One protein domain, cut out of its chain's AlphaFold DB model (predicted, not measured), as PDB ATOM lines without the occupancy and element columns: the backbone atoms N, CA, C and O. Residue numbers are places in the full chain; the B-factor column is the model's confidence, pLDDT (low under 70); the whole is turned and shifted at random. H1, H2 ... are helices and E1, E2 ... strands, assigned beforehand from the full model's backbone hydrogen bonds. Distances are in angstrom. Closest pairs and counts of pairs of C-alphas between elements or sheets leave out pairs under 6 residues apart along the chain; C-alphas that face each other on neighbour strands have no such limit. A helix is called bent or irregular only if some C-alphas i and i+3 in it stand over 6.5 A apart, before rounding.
ATOM      1  N   THR A   3     181.366 242.179 143.150       83.44
ATOM      2  CA  THR A   3     181.997 240.979 143.709       83.44
ATOM      3  C   THR A   3     180.924 239.991 144.132       83.44
ATOM      4  O   THR A   3     179.907 240.393 144.693       83.44
ATOM      5  N   THR A   4     181.160 238.708 143.878       85.88
ATOM      6  CA  THR A   4     180.322 237.616 144.377       85.88
ATOM      7  C   THR A   4     180.822 237.177 145.747       85.88
ATOM      8  O   THR A   4     182.032 237.145 145.988       85.88
ATOM      9  N   GLN A   5     179.900 236.865 146.653       92.56
ATOM     10  CA  GLN A   5     180.211 236.369 147.992       92.56
ATOM     11  C   GLN A   5     179.341 235.153 148.314       92.56
ATOM     12  O   GLN A   5     178.231 235.024 147.798       92.56
ATOM     13  N   ILE A   6     179.867 234.264 149.154       94.44
ATOM     14  CA  ILE A   6     179.126 233.130 149.713       94.44
ATOM     15  C   ILE A   6     178.926 233.397 151.197       94.44
ATOM     16  O   ILE A   6     179.897 233.662 151.904       94.44
ATOM     17  N   SER A   7     177.696 233.298 151.680       96.06
ATOM     18  CA  SER A   7     177.399 233.379 153.108       96.06
ATOM     19  C   SER A   7     177.089 231.986 153.644       96.06
ATOM     20  O   SER A   7     176.286 231.264 153.062       96.06
ATOM     21  N   LEU A   8     177.732 231.605 154.748       97.75
ATOM     22  CA  LEU A   8     177.380 230.403 155.504       97.75
ATOM     23  C   LEU A   8     176.531 230.833 156.690       97.75
ATOM     24  O   LEU A   8     176.994 231.632 157.499       97.75
ATOM     25  N   ILE A   9     175.315 230.310 156.798       98.00
ATOM     26  CA  ILE A   9     174.343 230.672 157.832       98.00
ATOM     27  C   ILE A   9     174.040 229.418 158.646       98.00
ATOM     28  O   ILE A   9     173.619 228.408 158.083       98.00
ATOM     29  N   ALA A  10     174.255 229.457 159.962       98.19
ATOM     30  CA  ALA A  10     173.944 228.313 160.809       98.19
ATOM     31  C   ALA A  10     172.504 228.389 161.319       98.19
ATOM     32  O   ALA A  10     172.054 229.423 161.817       98.19
ATOM     33  N   LEU A  11     171.800 227.265 161.218       97.50
ATOM     34  CA  LEU A  11     170.394 227.131 161.570       97.50
ATOM     35  C   LEU A  11     170.225 226.029 162.634       97.50
ATOM     36  O   LEU A  11     170.642 224.895 162.372       97.50
ATOM     37  N   PRO A  12     169.637 226.314 163.815       97.75
ATOM     38  CA  PRO A  12     169.450 225.327 164.883       97.75
ATOM     39  C   PRO A  12     168.689 224.077 164.435       97.75
ATOM     40  O   PRO A  12     167.717 224.190 163.696       97.75
ATOM     41  N   GLU A  13     169.079 222.897 164.938       97.94
ATOM     42  CA  GLU A  13     168.484 221.587 164.602       97.94
ATOM     43  C   GLU A  13     166.950 221.565 164.672       97.94
ATOM     44  O   GLU A  13     166.313 220.897 163.862       97.94
ATOM     45  N   ILE A  14     166.344 222.309 165.600       97.38
ATOM     46  CA  ILE A  14     164.884 222.365 165.732       97.38
ATOM     47  C   ILE A  14     164.200 222.924 164.473       97.38
ATOM     48  O   ILE A  14     163.214 222.353 164.024       97.38
ATOM     49  N   ALA A  15     164.779 223.940 163.827       95.94
ATOM     50  CA  ALA A  15     164.225 224.554 162.618       95.94
ATOM     51  C   ALA A  15     164.375 223.676 161.358       95.94
ATOM     52  O   ALA A  15     163.785 223.971 160.324       95.94
ATOM     53  N   TRP A  16     165.148 222.585 161.436       97.50
ATOM     54  CA  TRP A  16     165.226 221.568 160.380       97.50
ATOM     55  C   TRP A  16     164.120 220.517 160.480       97.50
ATOM     56  O   TRP A  16     163.895 219.788 159.519       97.50
ATOM     57  N   LYS A  17     163.465 220.407 161.642       96.50
ATOM     58  CA  LYS A  17     162.504 219.340 161.962       96.50
ATOM     59  C   LYS A  17     161.082 219.839 162.178       96.50
ATOM     60  O   LYS A  17     160.189 219.030 162.374       96.50
ATOM     61  N   GLN A  18     160.898 221.149 162.274       95.62
ATOM     62  CA  GLN A  18     159.598 221.773 162.458       95.62
ATOM     63  C   GLN A  18     159.674 223.257 162.107       95.62
ATOM     64  O   GLN A  18     160.750 223.856 162.058       95.62
ATOM     65  N   LYS A  19     158.496 223.855 161.928       95.62
ATOM     66  CA  LYS A  19     158.325 225.304 161.818       95.62
ATOM     67  C   LYS A  19     158.804 225.993 163.090       95.62
ATOM     68  O   LYS A  19     158.324 225.663 164.171       95.62
ATOM     69  N   GLU A  20     159.680 226.982 162.949       95.19
ATOM     70  CA  GLU A  20     160.270 227.689 164.089       95.19
ATOM     71  C   GLU A  20     160.300 229.207 163.863       95.19
ATOM     72  O   GLU A  20     160.567 229.677 162.758       95.19
ATOM     73  N   GLN A  21     160.047 229.988 164.917       93.75
ATOM     74  CA  GLN A  21     160.107 231.451 164.868       93.75
ATOM     75  C   GLN A  21     161.513 231.929 165.258       93.75
ATOM     76  O   GLN A  21     161.881 231.889 166.430       93.75
ATOM     77  N   ILE A  22     162.289 232.449 164.304       91.00
ATOM     78  CA  ILE A  22     163.649 232.958 164.542       91.00
ATOM     79  C   ILE A  22     163.758 234.407 164.065       91.00
ATOM     80  O   ILE A  22     163.402 234.736 162.934       91.00
ATOM     81  N   GLY A  23     164.210 235.298 164.956       86.00
ATOM     82  CA  GLY A  23     164.358 236.732 164.687       86.00
ATOM     83  C   GLY A  23     163.139 237.391 164.029       86.00
ATOM     84  O   GLY A  23     163.281 238.227 163.139       86.00
ATOM     85  N   GLY A  24     161.932 236.991 164.441       87.31
ATOM     86  CA  GLY A  24     160.678 237.547 163.925       87.31
ATOM     87  C   GLY A  24     160.184 236.945 162.603       87.31
ATOM     88  O   GLY A  24     159.144 237.381 162.116       87.31
ATOM     89  N   SER A  25     160.872 235.947 162.045       89.69
ATOM     90  CA  SER A  25     160.450 235.218 160.839       89.69
ATOM     91  C   SER A  25     160.128 233.761 161.158       89.69
ATOM     92  O   SER A  25     160.790 233.159 162.001       89.69
ATOM     93  N   VAL A  26     159.141 233.189 160.465       93.69
ATOM     94  CA  VAL A  26     158.879 231.743 160.501       93.69
ATOM     95  C   VAL A  26     159.816 231.066 159.508       93.69
ATOM     96  O   VAL A  26     159.800 231.398 158.324       93.69
ATOM     97  N   ILE A  27     160.608 230.113 159.986       93.00
ATOM     98  CA  ILE A  27     161.442 229.240 159.164       93.00
ATOM     99  C   ILE A  27     160.727 227.898 159.033       93.00
ATOM    100  O   ILE A  27     160.377 227.280 160.035       93.00
ATOM    101  N   ASP A  28     160.502 227.471 157.791       95.31
ATOM    102  CA  ASP A  28     159.790 226.242 157.437       95.31
ATOM    103  C   ASP A  28     160.524 225.533 156.293       95.31
ATOM    104  O   ASP A  28     160.331 225.861 155.120       95.31
ATOM    105  N   ILE A  29     161.438 224.618 156.639       97.06
ATOM    106  CA  ILE A  29     162.322 223.959 155.660       97.06
ATOM    107  C   ILE A  29     162.362 222.428 155.763       97.06
ATOM    108  O   ILE A  29     163.083 221.788 154.994       97.06
ATOM    109  N   GLU A  30     161.624 221.820 156.696       96.69
ATOM    110  CA  GLU A  30     161.670 220.370 156.947       96.69
ATOM    111  C   GLU A  30     161.307 219.568 155.687       96.69
ATOM    112  O   GLU A  30     162.078 218.711 155.246       96.69
ATOM    113  N   GLU A  31     160.167 219.885 155.065       93.25
ATOM    114  CA  GLU A  31     159.687 219.189 153.865       93.25
ATOM    115  C   GLU A  31     160.679 219.356 152.706       93.25
ATOM    116  O   GLU A  31     161.086 218.372 152.089       93.25
ATOM    117  N   PHE A  32     161.155 220.583 152.468       95.88
ATOM    118  CA  PHE A  32     162.084 220.882 151.375       95.88
ATOM    119  C   PHE A  32     163.448 220.209 151.554       95.88
ATOM    120  O   PHE A  32     164.004 219.688 150.587       95.88
ATOM    121  N   SER A  33     163.992 220.196 152.772       97.12
ATOM    122  CA  SER A  33     165.275 219.544 153.056       97.12
ATOM    123  C   SER A  33     165.168 218.021 152.950       97.12
ATOM    124  O   SER A  33     166.026 217.387 152.331       97.12
ATOM    125  N   THR A  34     164.078 217.434 153.451       96.31
ATOM    126  CA  THR A  34     163.793 215.997 153.320       96.31
ATOM    127  C   THR A  34     163.670 215.585 151.853       96.31
ATOM    128  O   THR A  34     164.302 214.613 151.420       96.31
ATOM    129  N   ASP A  35     162.912 216.349 151.065       93.25
ATOM    130  CA  ASP A  35     162.733 216.096 149.639       93.25
ATOM    131  C   ASP A  35     164.038 216.254 148.860       93.25
ATOM    132  O   ASP A  35     164.373 215.377 148.060       93.25
ATOM    133  N   ALA A  36     164.815 217.307 149.122       96.56
ATOM    134  CA  ALA A  36     166.108 217.531 148.481       96.56
ATOM    135  C   ALA A  36     167.076 216.358 148.710       96.56
ATOM    136  O   ALA A  36     167.652 215.838 147.754       96.56
ATOM    137  N   LEU A  37     167.185 215.850 149.944       95.75
ATOM    138  CA  LEU A  37     168.011 214.673 150.245       95.75
ATOM    139  C   LEU A  37     167.492 213.401 149.559       95.75
ATOM    140  O   LEU A  37     168.270 212.551 149.114       95.75
ATOM    141  N   ALA A  38     166.171 213.234 149.456       93.31
ATOM    142  CA  ALA A  38     165.587 212.121 148.718       93.31
ATOM    143  C   ALA A  38     165.874 212.226 147.208       93.31
ATOM    144  O   ALA A  38     166.100 211.199 146.558       93.31
ATOM    145  N   ILE A  39     165.889 213.445 146.659       91.69
ATOM    146  CA  ILE A  39     166.253 213.737 145.270       91.69
ATOM    147  C   ILE A  39     167.725 213.394 145.010       91.69
ATOM    148  O   ILE A  39     167.996 212.676 144.048       91.69
ATOM    149  N   GLU A  40     168.660 213.791 145.880       92.88
ATOM    150  CA  GLU A  40     170.089 213.445 145.749       92.88
ATOM    151  C   GLU A  40     170.292 211.931 145.582       92.88
ATOM    152  O   GLU A  40     170.967 211.470 144.657       92.88
ATOM    153  N   ARG A  41     169.606 211.126 146.405       92.00
ATOM    154  CA  ARG A  41     169.652 209.655 146.319       92.00
ATOM    155  C   ARG A  41     169.094 209.108 145.003       92.00
ATOM    156  O   ARG A  41     169.490 208.020 144.585       92.00
ATOM    157  N   ARG A  42     168.140 209.796 144.368       88.94
ATOM    158  CA  ARG A  42     167.581 209.407 143.059       88.94
ATOM    159  C   ARG A  42     168.484 209.834 141.906       88.94
ATOM    160  O   ARG A  42     168.666 209.043 140.980       88.94
ATOM    161  N   ILE A  43     169.097 211.016 141.997       89.00
ATOM    162  CA  ILE A  43     170.104 211.499 141.045       89.00
ATOM    163  C   ILE A  43     171.292 210.534 141.008       89.00
ATOM    164  O   ILE A  43     171.677 210.100 139.924       89.00
ATOM    165  N   ALA A  44     171.793 210.099 142.169       86.88
ATOM    166  CA  ALA A  44     172.873 209.111 142.265       86.88
ATOM    167  C   ALA A  44     172.527 207.765 141.589       86.88
ATOM    168  O   ALA A  44     173.403 207.055 141.104       86.88
ATOM    169  N   LYS A  45     171.235 207.418 141.504       90.19
ATOM    170  CA  LYS A  45     170.738 206.218 140.806       90.19
ATOM    171  C   LYS A  45     170.497 206.431 139.305       90.19
ATOM    172  O   LYS A  45     170.070 205.496 138.632       90.19
ATOM    173  N   GLY A  46     170.720 207.635 138.773       86.38
ATOM    174  CA  GLY A  46     170.509 207.954 137.358       86.38
ATOM    175  C   GLY A  46     169.040 208.115 136.948       86.38
ATOM    176  O   GLY A  46     168.721 208.038 135.762       86.38
ATOM    177  N   VAL A  47     168.123 208.314 137.898       77.56
ATOM    178  CA  VAL A  47     166.681 208.386 137.614       77.56
ATOM    179  C   VAL A  47     166.301 209.803 137.185       77.56
ATOM    180  O   VAL A  47     166.397 210.723 137.985       77.56
ATOM    181  N   ASN A  48     165.830 209.963 135.941       82.38
ATOM    182  CA  ASN A  48     165.241 211.206 135.412       82.38
ATOM    183  C   ASN A  48     166.040 212.479 135.773       82.38
ATOM    184  O   ASN A  48     165.518 213.411 136.386       82.38
ATOM    185  N   LEU A  49     167.331 212.475 135.422       83.12
ATOM    186  CA  LEU A  49     168.328 213.425 135.925       83.12
ATOM    187  C   LEU A  49     167.934 214.897 135.763       83.12
ATOM    188  O   LEU A  49     168.148 215.678 136.681       83.12
ATOM    189  N   GLU A  50     167.369 215.281 134.622       82.88
ATOM    190  CA  GLU A  50     167.005 216.674 134.349       82.88
ATOM    191  C   GLU A  50     165.851 217.151 135.241       82.88
ATOM    192  O   GLU A  50     165.961 218.182 135.904       82.88
ATOM    193  N   ASN A  51     164.781 216.357 135.340       80.00
ATOM    194  CA  ASN A  51     163.641 216.674 136.197       80.00
ATOM    195  C   ASN A  51     164.026 216.680 137.681       80.00
ATOM    196  O   ASN A  51     163.619 217.566 138.426       80.00
ATOM    197  N   GLU A  52     164.812 215.695 138.119       90.06
ATOM    198  CA  GLU A  52     165.264 215.628 139.507       90.06
ATOM    199  C   GLU A  52     166.200 216.796 139.843       90.06
ATOM    200  O   GLU A  52     166.035 217.400 140.898       90.06
ATOM    201  N   ARG A  53     167.089 217.218 138.933       89.56
ATOM    202  CA  ARG A  53     167.882 218.450 139.106       89.56
ATOM    203  C   ARG A  53     166.999 219.694 139.221       89.56
ATOM    204  O   ARG A  53     167.229 220.514 140.103       89.56
ATOM    205  N   GLY A  54     165.964 219.816 138.386       83.06
ATOM    206  CA  GLY A  54     165.004 220.922 138.475       83.06
ATOM    207  C   GLY A  54     164.293 220.978 139.832       83.06
ATOM    208  O   GLY A  54     164.227 222.034 140.459       83.06
ATOM    209  N   ARG A  55     163.822 219.828 140.330       86.62
ATOM    210  CA  ARG A  55     163.190 219.716 141.656       86.62
ATOM    211  C   ARG A  55     164.161 220.007 142.797       86.62
ATOM    212  O   ARG A  55     163.772 220.669 143.755       86.62
ATOM    213  N   TYR A  56     165.400 219.527 142.691       94.62
ATOM    214  CA  TYR A  56     166.445 219.787 143.679       94.62
ATOM    215  C   TYR A  56     166.700 221.289 143.799       94.62
ATOM    216  O   TYR A  56     166.598 221.837 144.891       94.62
ATOM    217  N   ASN A  57     166.902 221.969 142.666       91.19
ATOM    218  CA  ASN A  57     167.121 223.415 142.629       91.19
ATOM    219  C   ASN A  57     165.949 224.198 143.239       91.19
ATOM    220  O   ASN A  57     166.172 225.179 143.946       91.19
ATOM    221  N   LEU A  58     164.705 223.761 143.008       88.69
ATOM    222  CA  LEU A  58     163.532 224.376 143.631       88.69
ATOM    223  C   LEU A  58     163.554 224.227 145.159       88.69
ATOM    224  O   LEU A  58     163.298 225.201 145.863       88.69
ATOM    225  N   CYS A  59     163.876 223.035 145.672       93.88
ATOM    226  CA  CYS A  59     163.981 222.800 147.114       93.88
ATOM    227  C   CYS A  59     165.102 223.650 147.727       93.88
ATOM    228  O   CYS A  59     164.862 224.355 148.702       93.88
ATOM    229  N   SER A  60     166.287 223.655 147.109       95.69
ATOM    230  CA  SER A  60     167.423 224.483 147.525       95.69
ATOM    231  C   SER A  60     167.071 225.970 147.569       95.69
ATOM    232  O   SER A  60     167.301 226.615 148.585       95.69
ATOM    233  N   SER A  61     166.408 226.496 146.533       92.12
ATOM    234  CA  SER A  61     165.962 227.895 146.510       92.12
ATOM    235  C   SER A  61     165.017 228.220 147.668       92.12
ATOM    236  O   SER A  61     165.137 229.287 148.262       92.12
ATOM    237  N   ARG A  62     164.087 227.317 148.014       93.69
ATOM    238  CA  ARG A  62     163.168 227.517 149.148       93.69
ATOM    239  C   ARG A  62     163.896 227.505 150.490       93.69
ATOM    240  O   ARG A  62     163.575 228.321 151.350       93.69
ATOM    241  N   ILE A  63     164.881 226.620 150.652       96.50
ATOM    242  CA  ILE A  63     165.726 226.551 151.854       96.50
ATOM    243  C   ILE A  63     166.554 227.835 151.999       96.50
ATOM    244  O   ILE A  63     166.596 228.422 153.078       96.50
ATOM    245  N   GLU A  64     167.170 228.304 150.914       95.06
ATOM    246  CA  GLU A  64     167.946 229.549 150.893       95.06
ATOM    247  C   GLU A  64     167.072 230.775 151.184       95.06
ATOM    248  O   GLU A  64     167.456 231.633 151.977       95.06
ATOM    249  N   ASP A  65     165.881 230.868 150.587       91.94
ATOM    250  CA  ASP A  65     164.960 231.989 150.804       91.94
ATOM    251  C   ASP A  65     164.499 232.099 152.264       91.94
ATOM    252  O   ASP A  65     164.318 233.211 152.767       91.94
ATOM    253  N   ALA A  66     164.377 230.972 152.972       92.69
ATOM    254  CA  ALA A  66     163.962 230.947 154.372       92.69
ATOM    255  C   ALA A  66     164.948 231.660 155.319       92.69
ATOM    256  O   ALA A  66     164.552 232.085 156.404       92.69
ATOM    257  N   VAL A  67     166.214 231.830 154.915       93.00
ATOM    258  CA  VAL A  67     167.263 232.471 155.732       93.00
ATOM    259  C   VAL A  67     167.700 233.852 155.235       93.00
ATOM    260  O   VAL A  67     168.571 234.465 155.846       93.00
ATOM    261  N   LYS A  68     167.078 234.401 154.181       86.44
ATOM    262  CA  LYS A  68     167.425 235.728 153.618       86.44
ATOM    263  C   LYS A  68     166.931 236.936 154.437       86.44
ATOM    264  O   LYS A  68     167.215 238.074 154.069       86.44
ATOM    265  N   ASN A  69     166.179 236.731 155.522       75.00
ATOM    266  CA  ASN A  69     165.565 237.815 156.306       75.00
ATOM    267  C   ASN A  69     166.520 238.399 157.387       75.00
ATOM    268  O   ASN A  69     167.522 237.771 157.729       75.00
ATOM    269  N   PRO A  70     166.236 239.583 157.980       57.53
ATOM    270  CA  PRO A  70     167.203 240.414 158.720       57.53
ATOM    271  C   PRO A  70     167.641 239.874 160.094       57.53
ATOM    272  O   PRO A  70     168.283 240.584 160.863       57.53
ATOM    273  N   ALA A  71     167.326 238.622 160.417       81.12
ATOM    274  CA  ALA A  71     167.756 237.955 161.642       81.12
ATOM    275  C   ALA A  71     169.184 237.384 161.564       81.12
ATOM    276  O   ALA A  71     169.646 236.768 162.526       81.12
ATOM    277  N   VAL A  72     169.879 237.557 160.440       93.44
ATOM    278  CA  VAL A  72     171.256 237.086 160.253       93.44
ATOM    279  C   VAL A  72     172.248 238.053 160.904       93.44
ATOM    280  O   VAL A  72     172.179 239.265 160.716       93.44
ATOM    281  N   THR A  73     173.191 237.520 161.678       95.56
ATOM    282  CA  THR A  73     174.271 238.281 162.321       95.56
ATOM    283  C   THR A  73     175.618 237.757 161.859       95.56
ATOM    284  O   THR A  73     175.930 236.586 162.059       95.56
ATOM    285  N   ILE A  74     176.440 238.633 161.277       96.44
ATOM    286  CA  ILE A  74     177.803 238.273 160.885       96.44
ATOM    287  C   ILE A  74     178.676 238.132 162.133       96.44
ATOM    288  O   ILE A  74     178.814 239.075 162.916       96.44
ATOM    289  N   VAL A  75     179.289 236.964 162.295       97.88
ATOM    290  CA  VAL A  75     180.165 236.620 163.419       97.88
ATOM    291  C   VAL A  75     181.608 236.449 162.946       97.88
ATOM    292  O   VAL A  75     181.876 236.308 161.755       97.88
ATOM    293  N   ARG A  76     182.564 236.524 163.876       96.81
ATOM    294  CA  ARG A  76     184.005 236.402 163.574       96.81
ATOM    295  C   ARG A  76     184.700 235.289 164.352       96.81
ATOM    296  O   ARG A  76     185.805 234.908 163.988       96.81
ATOM    297  N   ASP A  77     184.066 234.803 165.410       97.94
ATOM    298  CA  ASP A  77     184.586 233.792 166.316       97.94
ATOM    299  C   ASP A  77     183.435 232.989 166.946       97.94
ATOM    300  O   ASP A  77     182.253 233.324 166.805       97.94
ATOM    301  N   GLU A  78     183.797 231.918 167.651       98.25
ATOM    302  CA  GLU A  78     182.867 231.012 168.334       98.25
ATOM    303  C   GLU A  78     182.040 231.720 169.424       98.25
ATOM    304  O   GLU A  78     180.874 231.391 169.646       98.25
ATOM    305  N   ILE A  79     182.604 232.738 170.085       98.25
ATOM    306  CA  ILE A  79     181.902 233.496 171.131       98.25
ATOM    307  C   ILE A  79     180.746 234.283 170.509       98.25
ATOM    308  O   ILE A  79     179.608 234.183 170.973       98.25
ATOM    309  N   GLY A  80     181.016 235.023 169.430       98.06
ATOM    310  CA  GLY A  80     180.000 235.749 168.675       98.06
ATOM    311  C   GLY A  80     178.946 234.818 168.073       98.06
ATOM    312  O   GLY A  80     177.763 235.156 168.073       98.06
ATOM    313  N   PHE A  81     179.354 233.625 167.627       98.38
ATOM    314  CA  PHE A  81     178.444 232.581 167.151       98.38
ATOM    315  C   PHE A  81     177.410 232.193 168.219       98.38
ATOM    316  O   PHE A  81     176.202 232.270 167.980       98.38
ATOM    317  N   HIS A  82     177.868 231.831 169.420       98.12
ATOM    318  CA  HIS A  82     176.973 231.448 170.513       98.12
ATOM    319  C   HIS A  82     176.125 232.615 171.021       98.12
ATOM    320  O   HIS A  82     174.957 232.413 171.358       98.12
ATOM    321  N   GLN A  83     176.679 233.828 171.050       98.00
ATOM    322  CA  GLN A  83     175.925 235.017 171.428       98.00
ATOM    323  C   GLN A  83     174.763 235.277 170.460       98.00
ATOM    324  O   GLN A  83     173.642 235.507 170.912       98.00
ATOM    325  N   ALA A  84     174.993 235.187 169.146       96.88
ATOM    326  CA  ALA A  84     173.935 235.371 168.153       96.88
ATOM    327  C   ALA A  84     172.789 234.363 168.350       96.88
ATOM    328  O   ALA A  84     171.624 234.759 168.370       96.88
ATOM    329  N   LEU A  85     173.110 233.085 168.588       96.44
ATOM    330  CA  LEU A  85     172.100 232.063 168.882       96.44
ATOM    331  C   LEU A  85     171.325 232.356 170.172       96.44
ATOM    332  O   LEU A  85     170.102 232.232 170.190       96.44
ATOM    333  N   ALA A  86     172.013 232.768 171.239       96.62
ATOM    334  CA  ALA A  86     171.375 233.122 172.508       96.62
ATOM    335  C   ALA A  86     170.420 234.324 172.373       96.62
ATOM    336  O   ALA A  86     169.428 234.412 173.093       96.62
ATOM    337  N   GLU A  87     170.690 235.226 171.428       95.56
ATOM    338  CA  GLU A  87     169.832 236.362 171.078       95.56
ATOM    339  C   GLU A  87     168.690 235.995 170.109       95.56
ATOM    340  O   GLU A  87     167.933 236.875 169.695       95.56
ATOM    341  N   GLY A  88     168.550 234.720 169.725       93.75
ATOM    342  CA  GLY A  88     167.537 234.269 168.768       93.75
ATOM    343  C   GLY A  88     167.806 234.729 167.331       93.75
ATOM    344  O   GLY A  88     166.863 234.915 166.557       93.75
ATOM    345  N   LYS A  89     169.078 234.948 166.985       95.75
ATOM    346  CA  LYS A  89     169.556 235.334 165.651       95.75
ATOM    347  C   LYS A  89     170.311 234.180 164.994       95.75
ATOM    348  O   LYS A  89     170.791 233.269 165.667       95.75
ATOM    349  N   LEU A  90     170.446 234.237 163.672       96.81
ATOM    350  CA  LEU A  90     171.201 233.255 162.893       96.81
ATOM    351  C   LEU A  90     172.649 233.736 162.724       96.81
ATOM    352  O   LEU A  90     172.867 234.741 162.043       96.81
ATOM    353  N   PRO A  91     173.652 233.079 163.331       97.94
ATOM    354  CA  PRO A  91     175.042 233.434 163.090       97.94
ATOM    355  C   PRO A  91     175.434 233.079 161.657       97.94
ATOM    356  O   PRO A  91     175.056 232.029 161.133       97.94
ATOM    357  N   ALA A  92     176.231 233.943 161.042       97.62
ATOM    358  CA  ALA A  92     176.737 233.732 159.699       97.62
ATOM    359  C   ALA A  92     178.167 234.240 159.523       97.62
ATOM    360  O   ALA A  92     178.615 235.142 160.230       97.62
ATOM    361  N   ILE A  93     178.869 233.690 158.538       97.88
ATOM    362  CA  ILE A  93     180.116 234.259 158.023       97.88
ATOM    363  C   ILE A  93     179.985 234.518 156.529       97.88
ATOM    364  O   ILE A  93     179.216 233.852 155.840       97.88
ATOM    365  N   THR A  94     180.780 235.455 156.025       96.19
ATOM    366  CA  THR A  94     180.854 235.760 154.597       96.19
ATOM    367  C   THR A  94     182.229 235.390 154.065       96.19
ATOM    368  O   THR A  94     183.259 235.784 154.611       96.19
ATOM    369  N   LEU A  95     182.234 234.642 152.972       96.06
ATOM    370  CA  LEU A  95     183.403 234.161 152.260       96.06
ATOM    371  C   LEU A  95     183.501 234.904 150.922       96.06
ATOM    372  O   LEU A  95     182.590 234.861 150.094       96.06
ATOM    373  N   GLY A  96     184.597 235.642 150.744       93.69
ATOM    374  CA  GLY A  96     184.811 236.511 149.586       93.69
ATOM    375  C   GLY A  96     185.497 235.827 148.402       93.69
ATOM    376  O   GLY A  96     185.552 234.604 148.295       93.69
ATOM    377  N   GLN A  97     186.089 236.643 147.526       93.25
ATOM    378  CA  GLN A  97     186.734 236.184 146.291       93.25
ATOM    379  C   GLN A  97     187.860 235.165 146.518       93.25
ATOM    380  O   GLN A  97     188.035 234.266 145.701       93.25
ATOM    381  N   GLU A  98     188.614 235.277 147.616       95.19
ATOM    382  CA  GLU A  98     189.669 234.308 147.953       95.19
ATOM    383  C   GLU A  98     189.099 232.894 148.102       95.19
ATOM    384  O   GLU A  98     189.629 231.952 147.524       95.19
ATOM    385  N   TYR A  99     187.951 232.766 148.772       95.94
ATOM    386  CA  TYR A  99     187.270 231.487 148.916       95.94
ATOM    387  C   TYR A  99     186.751 230.940 147.580       95.94
ATOM    388  O   TYR A  99     186.831 229.741 147.342       95.94
ATOM    389  N   LEU A 100     186.253 231.801 146.687       93.56
ATOM    390  CA  LEU A 100     185.819 231.376 145.350       93.56
ATOM    391  C   LEU A 100     186.984 230.832 144.516       93.56
ATOM    392  O   LEU A 100     186.821 229.837 143.814       93.56
ATOM    393  N   ASN A 101     188.159 231.456 144.622       94.94
ATOM    394  CA  ASN A 101     189.366 230.967 143.959       94.94
ATOM    395  C   ASN A 101     189.785 229.600 144.523       94.94
ATOM    396  O   ASN A 101     190.147 228.706 143.763       94.94
ATOM    397  N   ASP A 102     189.697 229.416 145.841       95.94
ATOM    398  CA  ASP A 102     189.988 228.127 146.472       95.94
ATOM    399  C   ASP A 102     188.974 227.046 146.086       95.94
ATOM    400  O   ASP A 102     189.345 225.892 145.874       95.94
ATOM    401  N   LEU A 103     187.697 227.411 145.958       93.06
ATOM    402  CA  LEU A 103     186.643 226.496 145.534       93.06
ATOM    403  C   LEU A 103     186.873 226.004 144.099       93.06
ATOM    404  O   LEU A 103     186.689 224.819 143.837       93.06
ATOM    405  N   ASP A 104     187.339 226.869 143.193       92.38
ATOM    406  CA  ASP A 104     187.729 226.472 141.833       92.38
ATOM    407  C   ASP A 104     188.872 225.438 141.852       92.38
ATOM    408  O   ASP A 104     188.793 224.408 141.180       92.38
ATOM    409  N   VAL A 105     189.885 225.630 142.709       94.25
ATOM    410  CA  VAL A 105     190.964 224.642 142.906       94.25
ATOM    411  C   VAL A 105     190.412 223.299 143.404       94.25
ATOM    412  O   VAL A 105     190.831 222.244 142.917       94.25
ATOM    413  N   LEU A 106     189.464 223.314 144.349       91.88
ATOM    414  CA  LEU A 106     188.826 222.095 144.862       91.88
ATOM    415  C   LEU A 106     187.999 221.376 143.788       91.88
ATOM    416  O   LEU A 106     188.097 220.155 143.670       91.88
ATOM    417  N   LEU A 107     187.218 222.107 142.991       89.00
ATOM    418  CA  LEU A 107     186.369 221.546 141.933       89.00
ATOM    419  C   LEU A 107     187.182 220.965 140.770       89.00
ATOM    420  O   LEU A 107     186.766 219.993 140.141       89.00
ATOM    421  N   GLN A 108     188.363 221.521 140.498       88.94
ATOM    422  CA  GLN A 108     189.293 220.979 139.505       88.94
ATOM    423  C   GLN A 108     190.055 219.744 140.011       88.94
ATOM    424  O   GLN A 108     190.674 219.024 139.216       88.94
ATOM    425  N   SER A 109     190.020 219.471 141.320       85.38
ATOM    426  CA  SER A 109     190.639 218.279 141.885       85.38
ATOM    427  C   SER A 109     189.896 217.025 141.410       85.38
ATOM    428  O   SER A 109     188.676 216.914 141.491       85.38
ATOM    429  N   LYS A 110     190.636 216.026 140.919       78.06
ATOM    430  CA  LYS A 110     190.071 214.713 140.548       78.06
ATOM    431  C   LYS A 110     189.893 213.801 141.767       78.06
ATOM    432  O   LYS A 110     190.037 212.584 141.639       78.06
ATOM    433  N   SER A 111     189.683 214.374 142.954       78.25
ATOM    434  CA  SER A 111     189.588 213.590 144.181       78.25
ATOM    435  C   SER A 111     188.324 212.722 144.137       78.25
ATOM    436  O   SER A 111     187.238 213.234 143.864       78.25
ATOM    437  N   PRO A 112     188.416 211.406 144.392       70.44
ATOM    438  CA  PRO A 112     187.239 210.545 144.465       70.44
ATOM    439  C   PRO A 112     186.342 210.880 145.670       70.44
ATOM    440  O   PRO A 112     185.212 210.408 145.732       70.44
ATOM    441  N   ASP A 113     186.814 211.698 146.618       69.69
ATOM    442  CA  ASP A 113     186.058 212.090 147.810       69.69
ATOM    443  C   ASP A 113     185.070 213.251 147.577       69.69
ATOM    444  O   ASP A 113     184.328 213.604 148.496       69.69
ATOM    445  N   VAL A 114     185.014 213.815 146.360       68.94
ATOM    446  CA  VAL A 114     184.096 214.912 145.980       68.94
ATOM    447  C   VAL A 114     182.641 214.585 146.332       68.94
ATOM    448  O   VAL A 114     181.907 215.450 146.809       68.94
ATOM    449  N   GLU A 115     182.232 213.327 146.157       66.75
ATOM    450  CA  GLU A 115     180.857 212.883 146.406       66.75
ATOM    451  C   GLU A 115     180.478 212.959 147.898       66.75
ATOM    452  O   GLU A 115     179.352 213.322 148.238       66.75
ATOM    453  N   TYR A 116     181.428 212.715 148.809       69.69
ATOM    454  CA  TYR A 116     181.200 212.825 150.258       69.69
ATOM    455  C   TYR A 116     181.240 214.268 150.761       69.69
ATOM    456  O   TYR A 116     180.668 214.573 151.808       69.69
ATOM    457  N   ALA A 117     181.921 215.150 150.032       79.31
ATOM    458  CA  ALA A 117     182.116 216.539 150.416       79.31
ATOM    459  C   ALA A 117     180.975 217.467 149.972       79.31
ATOM    460  O   ALA A 117     181.118 218.669 150.161       79.31
ATOM    461  N   ARG A 118     179.900 216.946 149.343       90.19
ATOM    462  CA  ARG A 118     178.679 217.682 148.925       90.19
ATOM    463  C   ARG A 118     178.960 219.139 148.503       90.19
ATOM    464  O   ARG A 118     178.256 220.054 148.918       90.19
ATOM    465  N   LEU A 119     180.011 219.363 147.703       87.19
ATOM    466  CA  LEU A 119     180.555 220.708 147.446       87.19
ATOM    467  C   LEU A 119     179.566 221.625 146.721       87.19
ATOM    468  O   LEU A 119     179.633 222.839 146.873       87.19
ATOM    469  N   GLU A 120     178.659 221.032 145.948       86.62
ATOM    470  CA  GLU A 120     177.621 221.727 145.183       86.62
ATOM    471  C   GLU A 120     176.303 221.886 145.964       86.62
ATOM    472  O   GLU A 120     175.344 222.456 145.447       86.62
ATOM    473  N   ALA A 121     176.211 221.366 147.193       92.88
ATOM    474  CA  ALA A 121     175.006 221.501 148.000       92.88
ATOM    475  C   ALA A 121     174.955 222.871 148.686       92.88
ATOM    476  O   ALA A 121     175.897 223.264 149.375       92.88
ATOM    477  N   SER A 122     173.816 223.557 148.573       94.94
ATOM    478  CA  SER A 122     173.567 224.824 149.269       94.94
ATOM    479  C   SER A 122     173.037 224.646 150.693       94.94
ATOM    480  O   SER A 122     172.726 225.619 151.371       94.94
ATOM    481  N   PHE A 123     172.935 223.412 151.190       97.56
ATOM    482  CA  PHE A 123     172.490 223.152 152.555       97.56
ATOM    483  C   PHE A 123     173.072 221.849 153.122       97.56
ATOM    484  O   PHE A 123     173.263 220.852 152.419       97.56
ATOM    485  N   HIS A 124     173.307 221.847 154.432       97.44
ATOM    486  CA  HIS A 124     173.946 220.775 155.193       97.44
ATOM    487  C   HIS A 124     173.211 220.581 156.525       97.44
ATOM    488  O   HIS A 124     173.477 221.316 157.478       97.44
ATOM    489  N   PRO A 125     172.289 219.605 156.610       97.56
ATOM    490  CA  PRO A 125     171.590 219.279 157.850       97.56
ATOM    491  C   PRO A 125     172.562 218.884 158.976       97.56
ATOM    492  O   PRO A 125     173.657 218.383 158.680       97.56
ATOM    493  N   PRO A 126     172.176 219.051 160.258       97.88
ATOM    494  CA  PRO A 126     173.046 218.775 161.406       97.88
ATOM    495  C   PRO A 126     173.731 217.399 161.355       97.88
ATOM    496  O   PRO A 126     174.924 217.273 161.630       97.88
ATOM    497  N   GLU A 127     173.001 216.359 160.953       95.88
ATOM    498  CA  GLU A 127     173.480 214.977 160.911       95.88
ATOM    499  C   GLU A 127     174.506 214.699 159.801       95.88
ATOM    500  O   GLU A 127     175.279 213.743 159.906       95.88
ATOM    501  N   LEU A 128     174.552 215.530 158.754       95.00
ATOM    502  CA  LEU A 128     175.494 215.388 157.636       95.00
ATOM    503  C   LEU A 128     176.717 216.306 157.771       95.00
ATOM    504  O   LEU A 128     177.744 216.076 157.127       95.00
ATOM    505  N   LEU A 129     176.638 217.318 158.634       94.38
ATOM    506  CA  LEU A 129     177.591 218.421 158.687       94.38
ATOM    507  C   LEU A 129     179.028 217.987 159.041       94.38
ATOM    508  O   LEU A 129     179.991 218.451 158.434       94.38
ATOM    509  N   LEU A 130     179.202 217.047 159.979       91.62
ATOM    510  CA  LEU A 130     180.535 216.534 160.337       91.62
ATOM    511  C   LEU A 130     181.173 215.687 159.232       91.62
ATOM    512  O   LEU A 130     182.396 215.706 159.073       91.62
ATOM    513  N   ALA A 131     180.368 214.908 158.505       91.25
ATOM    514  CA  ALA A 131     180.862 214.115 157.385       91.25
ATOM    515  C   ALA A 131     181.342 215.040 156.260       91.25
ATOM    516  O   ALA A 131     182.464 214.873 155.776       91.25
ATOM    517  N   HIS A 132     180.547 216.072 155.958       93.00
ATOM    518  CA  HIS A 132     180.897 217.151 155.037       93.00
ATOM    519  C   HIS A 132     182.219 217.829 155.417       93.00
ATOM    520  O   HIS A 132     183.154 217.842 154.621       93.00
ATOM    521  N   ALA A 133     182.352 218.300 156.664       92.38
ATOM    522  CA  ALA A 133     183.560 218.979 157.148       92.38
ATOM    523  C   ALA A 133     184.836 218.148 156.936       92.38
ATOM    524  O   ALA A 133     185.867 218.658 156.493       92.38
ATOM    525  N   ARG A 134     184.763 216.843 157.232       91.69
ATOM    526  CA  ARG A 134     185.888 215.913 157.064       91.69
ATOM    527  C   ARG A 134     186.240 215.710 155.594       91.69
ATOM    528  O   ARG A 134     187.426 215.728 155.269       91.69
ATOM    529  N   GLY A 135     185.237 215.519 154.732       91.06
ATOM    530  CA  GLY A 135     185.428 215.393 153.285       91.06
ATOM    531  C   GLY A 135     186.064 216.653 152.699       91.06
ATOM    532  O   GLY A 135     187.126 216.581 152.084       91.06
ATOM    533  N   PHE A 136     185.484 217.813 153.007       93.94
ATOM    534  CA  PHE A 136     185.978 219.124 152.595       93.94
ATOM    535  C   PHE A 136     187.432 219.370 153.025       93.94
ATOM    536  O   PHE A 136     188.284 219.702 152.201       93.94
ATOM    537  N   PHE A 137     187.758 219.153 154.305       92.94
ATOM    538  CA  PHE A 137     189.115 219.371 154.816       92.94
ATOM    539  C   PHE A 137     190.135 218.390 154.225       92.94
ATOM    540  O   PHE A 137     191.277 218.767 153.948       92.94
ATOM    541  N   LYS A 138     189.737 217.130 154.002       92.62
ATOM    542  CA  LYS A 138     190.578 216.138 153.322       92.62
ATOM    543  C   LYS A 138     190.918 216.602 151.904       92.62
ATOM    544  O   LYS A 138     192.099 216.618 151.563       92.62
ATOM    545  N   MET A 139     189.926 217.055 151.136       92.75
ATOM    546  CA  MET A 139     190.146 217.600 149.791       92.75
ATOM    547  C   MET A 139     191.064 218.826 149.812       92.75
ATOM    548  O   MET A 139     192.029 218.892 149.053       92.75
ATOM    549  N   ALA A 140     190.841 219.767 150.735       94.88
ATOM    550  CA  ALA A 140     191.706 220.937 150.877       94.88
ATOM    551  C   ALA A 140     193.165 220.559 151.177       94.88
ATOM    552  O   ALA A 140     194.090 221.189 150.662       94.88
ATOM    553  N   LYS A 141     193.385 219.502 151.969       94.88
ATOM    554  CA  LYS A 141     194.720 218.962 152.253       94.88
ATOM    555  C   LYS A 141     195.364 218.321 151.023       94.88
ATOM    556  O   LYS A 141     196.560 218.502 150.809       94.88
ATOM    557  N   GLU A 142     194.598 217.583 150.225       93.56
ATOM    558  CA  GLU A 142     195.068 216.984 148.967       93.56
ATOM    559  C   GLU A 142     195.478 218.057 147.948       93.56
ATOM    560  O   GLU A 142     196.501 217.912 147.278       93.56
ATOM    561  N   CYS A 143     194.744 219.170 147.910       94.88
ATOM    562  CA  CYS A 143     195.054 220.346 147.098       94.88
ATOM    563  C   CYS A 143     196.130 221.269 147.703       94.88
ATOM    564  O   CYS A 143     196.506 222.243 147.060       94.88
ATOM    565  N   GLN A 144     196.640 220.980 148.907       97.06
ATOM    566  CA  GLN A 144     197.628 221.796 149.634       97.06
ATOM    567  C   GLN A 144     197.168 223.232 149.961       97.06
ATOM    568  O   GLN A 144     197.998 224.112 150.184       97.06
ATOM    569  N   ILE A 145     195.857 223.464 150.032       97.50
ATOM    570  CA  ILE A 145     195.249 224.769 150.345       97.50
ATOM    571  C   ILE A 145     194.594 224.795 151.730       97.50
ATOM    572  O   ILE A 145     193.950 225.769 152.106       97.50
ATOM    573  N   GLN A 146     194.758 223.740 152.532       97.25
ATOM    574  CA  GLN A 146     194.135 223.639 153.852       97.25
ATOM    575  C   GLN A 146     194.509 224.793 154.785       97.25
ATOM    576  O   GLN A 146     193.741 225.103 155.681       97.25
ATOM    577  N   SER A 147     195.671 225.426 154.611       97.38
ATOM    578  CA  SER A 147     196.110 226.563 155.430       97.38
ATOM    579  C   SER A 147     195.606 227.922 154.937       97.38
ATOM    580  O   SER A 147     195.959 228.937 155.535       97.38
ATOM    581  N   HIS A 148     194.834 227.979 153.846       98.00
ATOM    582  CA  HIS A 148     194.252 229.231 153.365       98.00
ATOM    583  C   HIS A 148     193.215 229.755 154.370       98.00
ATOM    584  O   HIS A 148     192.457 228.985 154.960       98.00
ATOM    585  N   VAL A 149     193.189 231.074 154.575       97.50
ATOM    586  CA  VAL A 149     192.367 231.730 155.612       97.50
ATOM    587  C   VAL A 149     190.872 231.494 155.378       97.50
ATOM    588  O   VAL A 149     190.144 231.154 156.302       97.50
ATOM    589  N   SER A 150     190.433 231.622 154.133       96.81
ATOM    590  CA  SER A 150     189.097 231.301 153.610       96.81
ATOM    591  C   SER A 150     188.665 229.855 153.892       96.81
ATOM    592  O   SER A 150     187.538 229.618 154.327       96.81
ATOM    593  N   ILE A 151     189.562 228.889 153.672       97.62
ATOM    594  CA  ILE A 151     189.319 227.465 153.946       97.62
ATOM    595  C   ILE A 151     189.168 227.220 155.448       97.62
ATOM    596  O   ILE A 151     188.216 226.558 155.863       97.62
ATOM    597  N   GLN A 152     190.066 227.783 156.262       97.56
ATOM    598  CA  GLN A 152     189.994 227.683 157.722       97.56
ATOM    599  C   GLN A 152     188.715 228.326 158.264       97.56
ATOM    600  O   GLN A 152     188.003 227.685 159.025       97.56
ATOM    601  N   ALA A 153     188.338 229.513 157.780       97.44
ATOM    602  CA  ALA A 153     187.108 230.188 158.190       97.44
ATOM    603  C   ALA A 153     185.851 229.330 157.948       97.44
ATOM    604  O   ALA A 153     184.990 229.237 158.823       97.44
ATOM    605  N   ARG A 154     185.750 228.661 156.788       97.25
ATOM    606  CA  ARG A 154     184.651 227.721 156.505       97.25
ATOM    607  C   ARG A 154     184.664 226.525 157.456       97.25
ATOM    608  O   ARG A 154     183.617 226.157 157.981       97.25
ATOM    609  N   VAL A 155     185.829 225.912 157.661       96.44
ATOM    610  CA  VAL A 155     185.985 224.729 158.522       96.44
ATOM    611  C   VAL A 155     185.649 225.058 159.976       96.44
ATOM    612  O   VAL A 155     184.870 224.332 160.593       96.44
ATOM    613  N   ASP A 156     186.159 226.173 160.494       97.25
ATOM    614  CA  ASP A 156     185.887 226.653 161.847       97.25
ATOM    615  C   ASP A 156     184.393 226.915 162.046       97.25
ATOM    616  O   ASP A 156     183.799 226.400 162.992       97.25
ATOM    617  N   PHE A 157     183.747 227.617 161.109       98.44
ATOM    618  CA  PHE A 157     182.309 227.885 161.183       98.44
ATOM    619  C   PHE A 157     181.466 226.606 161.192       98.44
ATOM    620  O   PHE A 157     180.522 226.482 161.974       98.44
ATOM    621  N   ILE A 158     181.826 225.625 160.360       97.94
ATOM    622  CA  ILE A 158     181.165 224.318 160.339       97.94
ATOM    623  C   ILE A 158     181.356 223.584 161.678       97.94
ATOM    624  O   ILE A 158     180.424 222.940 162.168       97.94
ATOM    625  N   HIS A 159     182.534 223.688 162.300       97.38
ATOM    626  CA  HIS A 159     182.779 223.121 163.623       97.38
ATOM    627  C   HIS A 159     181.953 223.804 164.716       97.38
ATOM    628  O   HIS A 159     181.341 223.096 165.519       97.38
ATOM    629  N   TRP A 160     181.865 225.137 164.719       98.31
ATOM    630  CA  TRP A 160     181.011 225.880 165.654       98.31
ATOM    631  C   TRP A 160     179.544 225.462 165.507       98.31
ATOM    632  O   TRP A 160     178.896 225.106 166.493       98.31
ATOM    633  N   ALA A 161     179.042 225.409 164.269       98.44
ATOM    634  CA  ALA A 161     177.681 224.976 163.969       98.44
ATOM    635  C   ALA A 161     177.413 223.544 164.445       98.44
ATOM    636  O   ALA A 161     176.424 223.298 165.132       98.44
ATOM    637  N   SER A 162     178.320 222.609 164.167       97.75
ATOM    638  CA  SER A 162     178.193 221.221 164.616       97.75
ATOM    639  C   SER A 162     178.164 221.097 166.146       97.75
ATOM    640  O   SER A 162     177.279 220.440 166.699       97.75
ATOM    641  N   ASN A 163     179.070 221.788 166.849       97.69
ATOM    642  CA  ASN A 163     179.120 221.799 168.316       97.69
ATOM    643  C   ASN A 163     177.830 222.366 168.932       97.69
ATOM    644  O   ASN A 163     177.377 221.891 169.975       97.69
ATOM    645  N   ALA A 164     177.215 223.344 168.267       98.06
ATOM    646  CA  ALA A 164     175.953 223.953 168.670       98.06
ATOM    647  C   ALA A 164     174.700 223.191 168.196       98.06
ATOM    648  O   ALA A 164     173.589 223.656 168.443       98.06
ATOM    649  N   LYS A 165     174.856 222.026 167.545       97.88
ATOM    650  CA  LYS A 165     173.758 221.266 166.919       97.88
ATOM    651  C   LYS A 165     172.966 222.109 165.915       97.88
ATOM    652  O   LYS A 165     171.737 222.155 165.927       97.88
ATOM    653  N   CYS A 166     173.679 222.797 165.041       98.50
ATOM    654  CA  CYS A 166     173.122 223.512 163.907       98.50
ATOM    655  C   CYS A 166     173.433 222.762 162.608       98.50
ATOM    656  O   CYS A 166     174.458 222.090 162.490       98.50
ATOM    657  N   GLY A 167     172.559 222.919 161.620       98.38
ATOM    658  CA  GLY A 167     172.906 222.725 160.216       98.38
ATOM    659  C   GLY A 167     173.437 224.031 159.623       98.38
ATOM    660  O   GLY A 167     173.405 225.073 160.279       98.38
ATOM    661  N   VAL A 168     173.911 223.988 158.381       98.38
ATOM    662  CA  VAL A 168     174.430 225.159 157.656       98.38
ATOM    663  C   VAL A 168     173.715 225.300 156.318       98.38
ATOM    664  O   VAL A 168     173.559 224.318 155.599       98.38
ATOM    665  N   ILE A 169     173.299 226.515 155.978       98.00
ATOM    666  CA  ILE A 169     172.783 226.888 154.657       98.00
ATOM    667  C   ILE A 169     173.801 227.825 154.007       98.00
ATOM    668  O   ILE A 169     174.322 228.731 154.657       98.00
ATOM    669  N   GLU A 170     174.110 227.579 152.741       96.38
ATOM    670  CA  GLU A 170     175.019 228.380 151.930       96.38
ATOM    671  C   GLU A 170     174.205 229.199 150.937       96.38
ATOM    672  O   GLU A 170     173.488 228.644 150.109       96.38
ATOM    673  N   THR A 171     174.326 230.519 150.999       94.81
ATOM    674  CA  THR A 171     173.684 231.418 150.035       94.81
ATOM    675  C   THR A 171     174.743 232.098 149.182       94.81
ATOM    676  O   THR A 171     175.820 232.452 149.668       94.81
ATOM    677  N   ILE A 172     174.445 232.289 147.897       91.56
ATOM    678  CA  ILE A 172     175.314 233.010 146.965       91.56
ATOM    679  C   ILE A 172     174.705 234.383 146.708       91.56
ATOM    680  O   ILE A 172     173.574 234.483 146.236       91.56
ATOM    681  N   ASP A 173     175.489 235.432 146.949       86.25
ATOM    682  CA  ASP A 173     175.132 236.811 146.632       86.25
ATOM    683  C   ASP A 173     175.930 237.267 145.397       86.25
ATOM    684  O   ASP A 173     177.086 237.693 145.514       86.25
ATOM    685  N   PRO A 174     175.359 237.161 144.178       69.56
ATOM    686  CA  PRO A 174     176.094 237.403 142.935       69.56
ATOM    687  C   PRO A 174     176.437 238.879 142.685       69.56
ATOM    688  O   PRO A 174     177.310 239.160 141.863       69.56
ATOM    689  N   TYR A 175     175.796 239.820 143.389       72.00
ATOM    690  CA  TYR A 175     175.909 241.257 143.122       72.00
ATOM    691  C   TYR A 175     176.150 242.089 144.386       72.00
ATOM    692  O   TYR A 175     175.365 242.981 144.712       72.00
ATOM    693  N   VAL A 176     177.264 241.849 145.081       68.19
ATOM    694  CA  VAL A 176     177.704 242.763 146.141       68.19
ATOM    695  C   VAL A 176     178.479 243.906 145.497       68.19
ATOM    696  O   VAL A 176     179.545 243.716 144.899       68.19
ATOM    697  N   TRP A 177     177.933 245.117 145.585       65.56
ATOM    698  CA  TRP A 177     178.672 246.316 145.216       65.56
ATOM    699  C   TRP A 177     179.756 246.531 146.263       65.56
ATOM    700  O   TRP A 177     179.448 246.781 147.425       65.56
ATOM    701  N   ALA A 178     181.027 246.441 145.862       57.59
ATOM    702  CA  ALA A 178     182.115 246.917 146.702       57.59
ATOM    703  C   ALA A 178     181.910 248.424 146.888       57.59
ATOM    704  O   ALA A 178     182.268 249.206 146.001       57.59
TER     705      ALA A 178
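This is residues 3 to 178 of the 423 residues of an uncharacterized protein of Chloroflexi bacterium (UniProt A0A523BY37). A strongly twisted sheet of four strands, E4, E5, E1, E6, has H4 and H8 packed over one face; H7 folds back beside H8, and H5 sits crosswise at the first end of H8. A helical hairpin, H2 and H3, lies off by the E6 edge, with the small hairpin E2 and E3 near it. The 176 printed residues include eight named helices and six named strands, in the order E1 H1 E2 E3 H2 H3 E4 H4 E5 H5 H6 H7 H8 E6; the class is mixed, helices and strands, and the large sheet is mixed too. The whole is compact, with a radius of gyration of the C-alphas of 15.8 A and spans of 43 by 39 by 33 A.

E1, residues 3 to 12, begins at C-alpha 3 (181.997, 240.979, 143.709) and is 29.2 A long. H1 is residues 13 to 16, E2 20 to 22 and E3 25 to 27. H2, residues 30 to 43, is 20.1 A long and H3, 49 to 65, 24.0 A. E4 is 72 to 74, H4 78 to 86, E5 90 to 95, H5 97 to 108 and H6 112 to 115. H7, 126 to 142, is 25.4 A and H8, 149 to 163, 20.9 A. E6, 166 to 177, is 30.0 A, bends by 70 degrees at residue 174 and ends at C-alpha 177 (178.672, 246.316, 145.216). H6 and H7 are irregular: C-alphas 112 and 115 are 7.1 A apart, C-alphas 127 and 130 7.2 A.

E1 and E6 are antiparallel (N 7 to O 171, 2.9 A), as are E5 and E1 (N 8 to O 93, 2.9 A); E4 and E5 are parallel (N 73 to O 90, 2.8 A). E4, H4, E5 form a strand-helix-strand unit, two parallel neighbour strands with a helix between, its crossover right-handed. H4, H5 and H8 on one face make two layers, helices over a sheet; H8, 8.9 A high, runs along E1. H8 is the hub: it touches H7 (Ala 133 and Val 155, closest C-alphas, 6.4 A), a helical hairpin at a shallow tilt of 25 degrees, and H5 (Tyr 99 and Ser 150, 5.0 A), about perpendicular at 85 degrees; it only just touches H4, with 3 pairs of C-alphas within 8 A (Glu 78 and Trp 160, 6.1 A). H6 touches H7 (Asp 113 and Gly 135, 6.4 A). H2 and H3 touch (Phe 32 and Cys 59, 5.0 A) at a shallow tilt of 26 degrees, opposite ways; H3 only grazes the sheet with residues 60 to 65, and H1 with residues 13 to 16. E2 and E3 are antiparallel (N 22 to O 25, 2.8 A). In H2, H3, H4, H5 and H8 every O i to N i+4 pair is within hydrogen-bond range, in H7 11 of 13; H1 and H6 are too short for such a pair.

The C-alphas farthest apart, of Asn 48 and Ile 79, are 45.3 A apart. The printed part has no cut and no long link. Mean pLDDT of the printed part is 91.8; residue 70, residues 113 to 116, residue 174 and residues 176 to 178 are under 70.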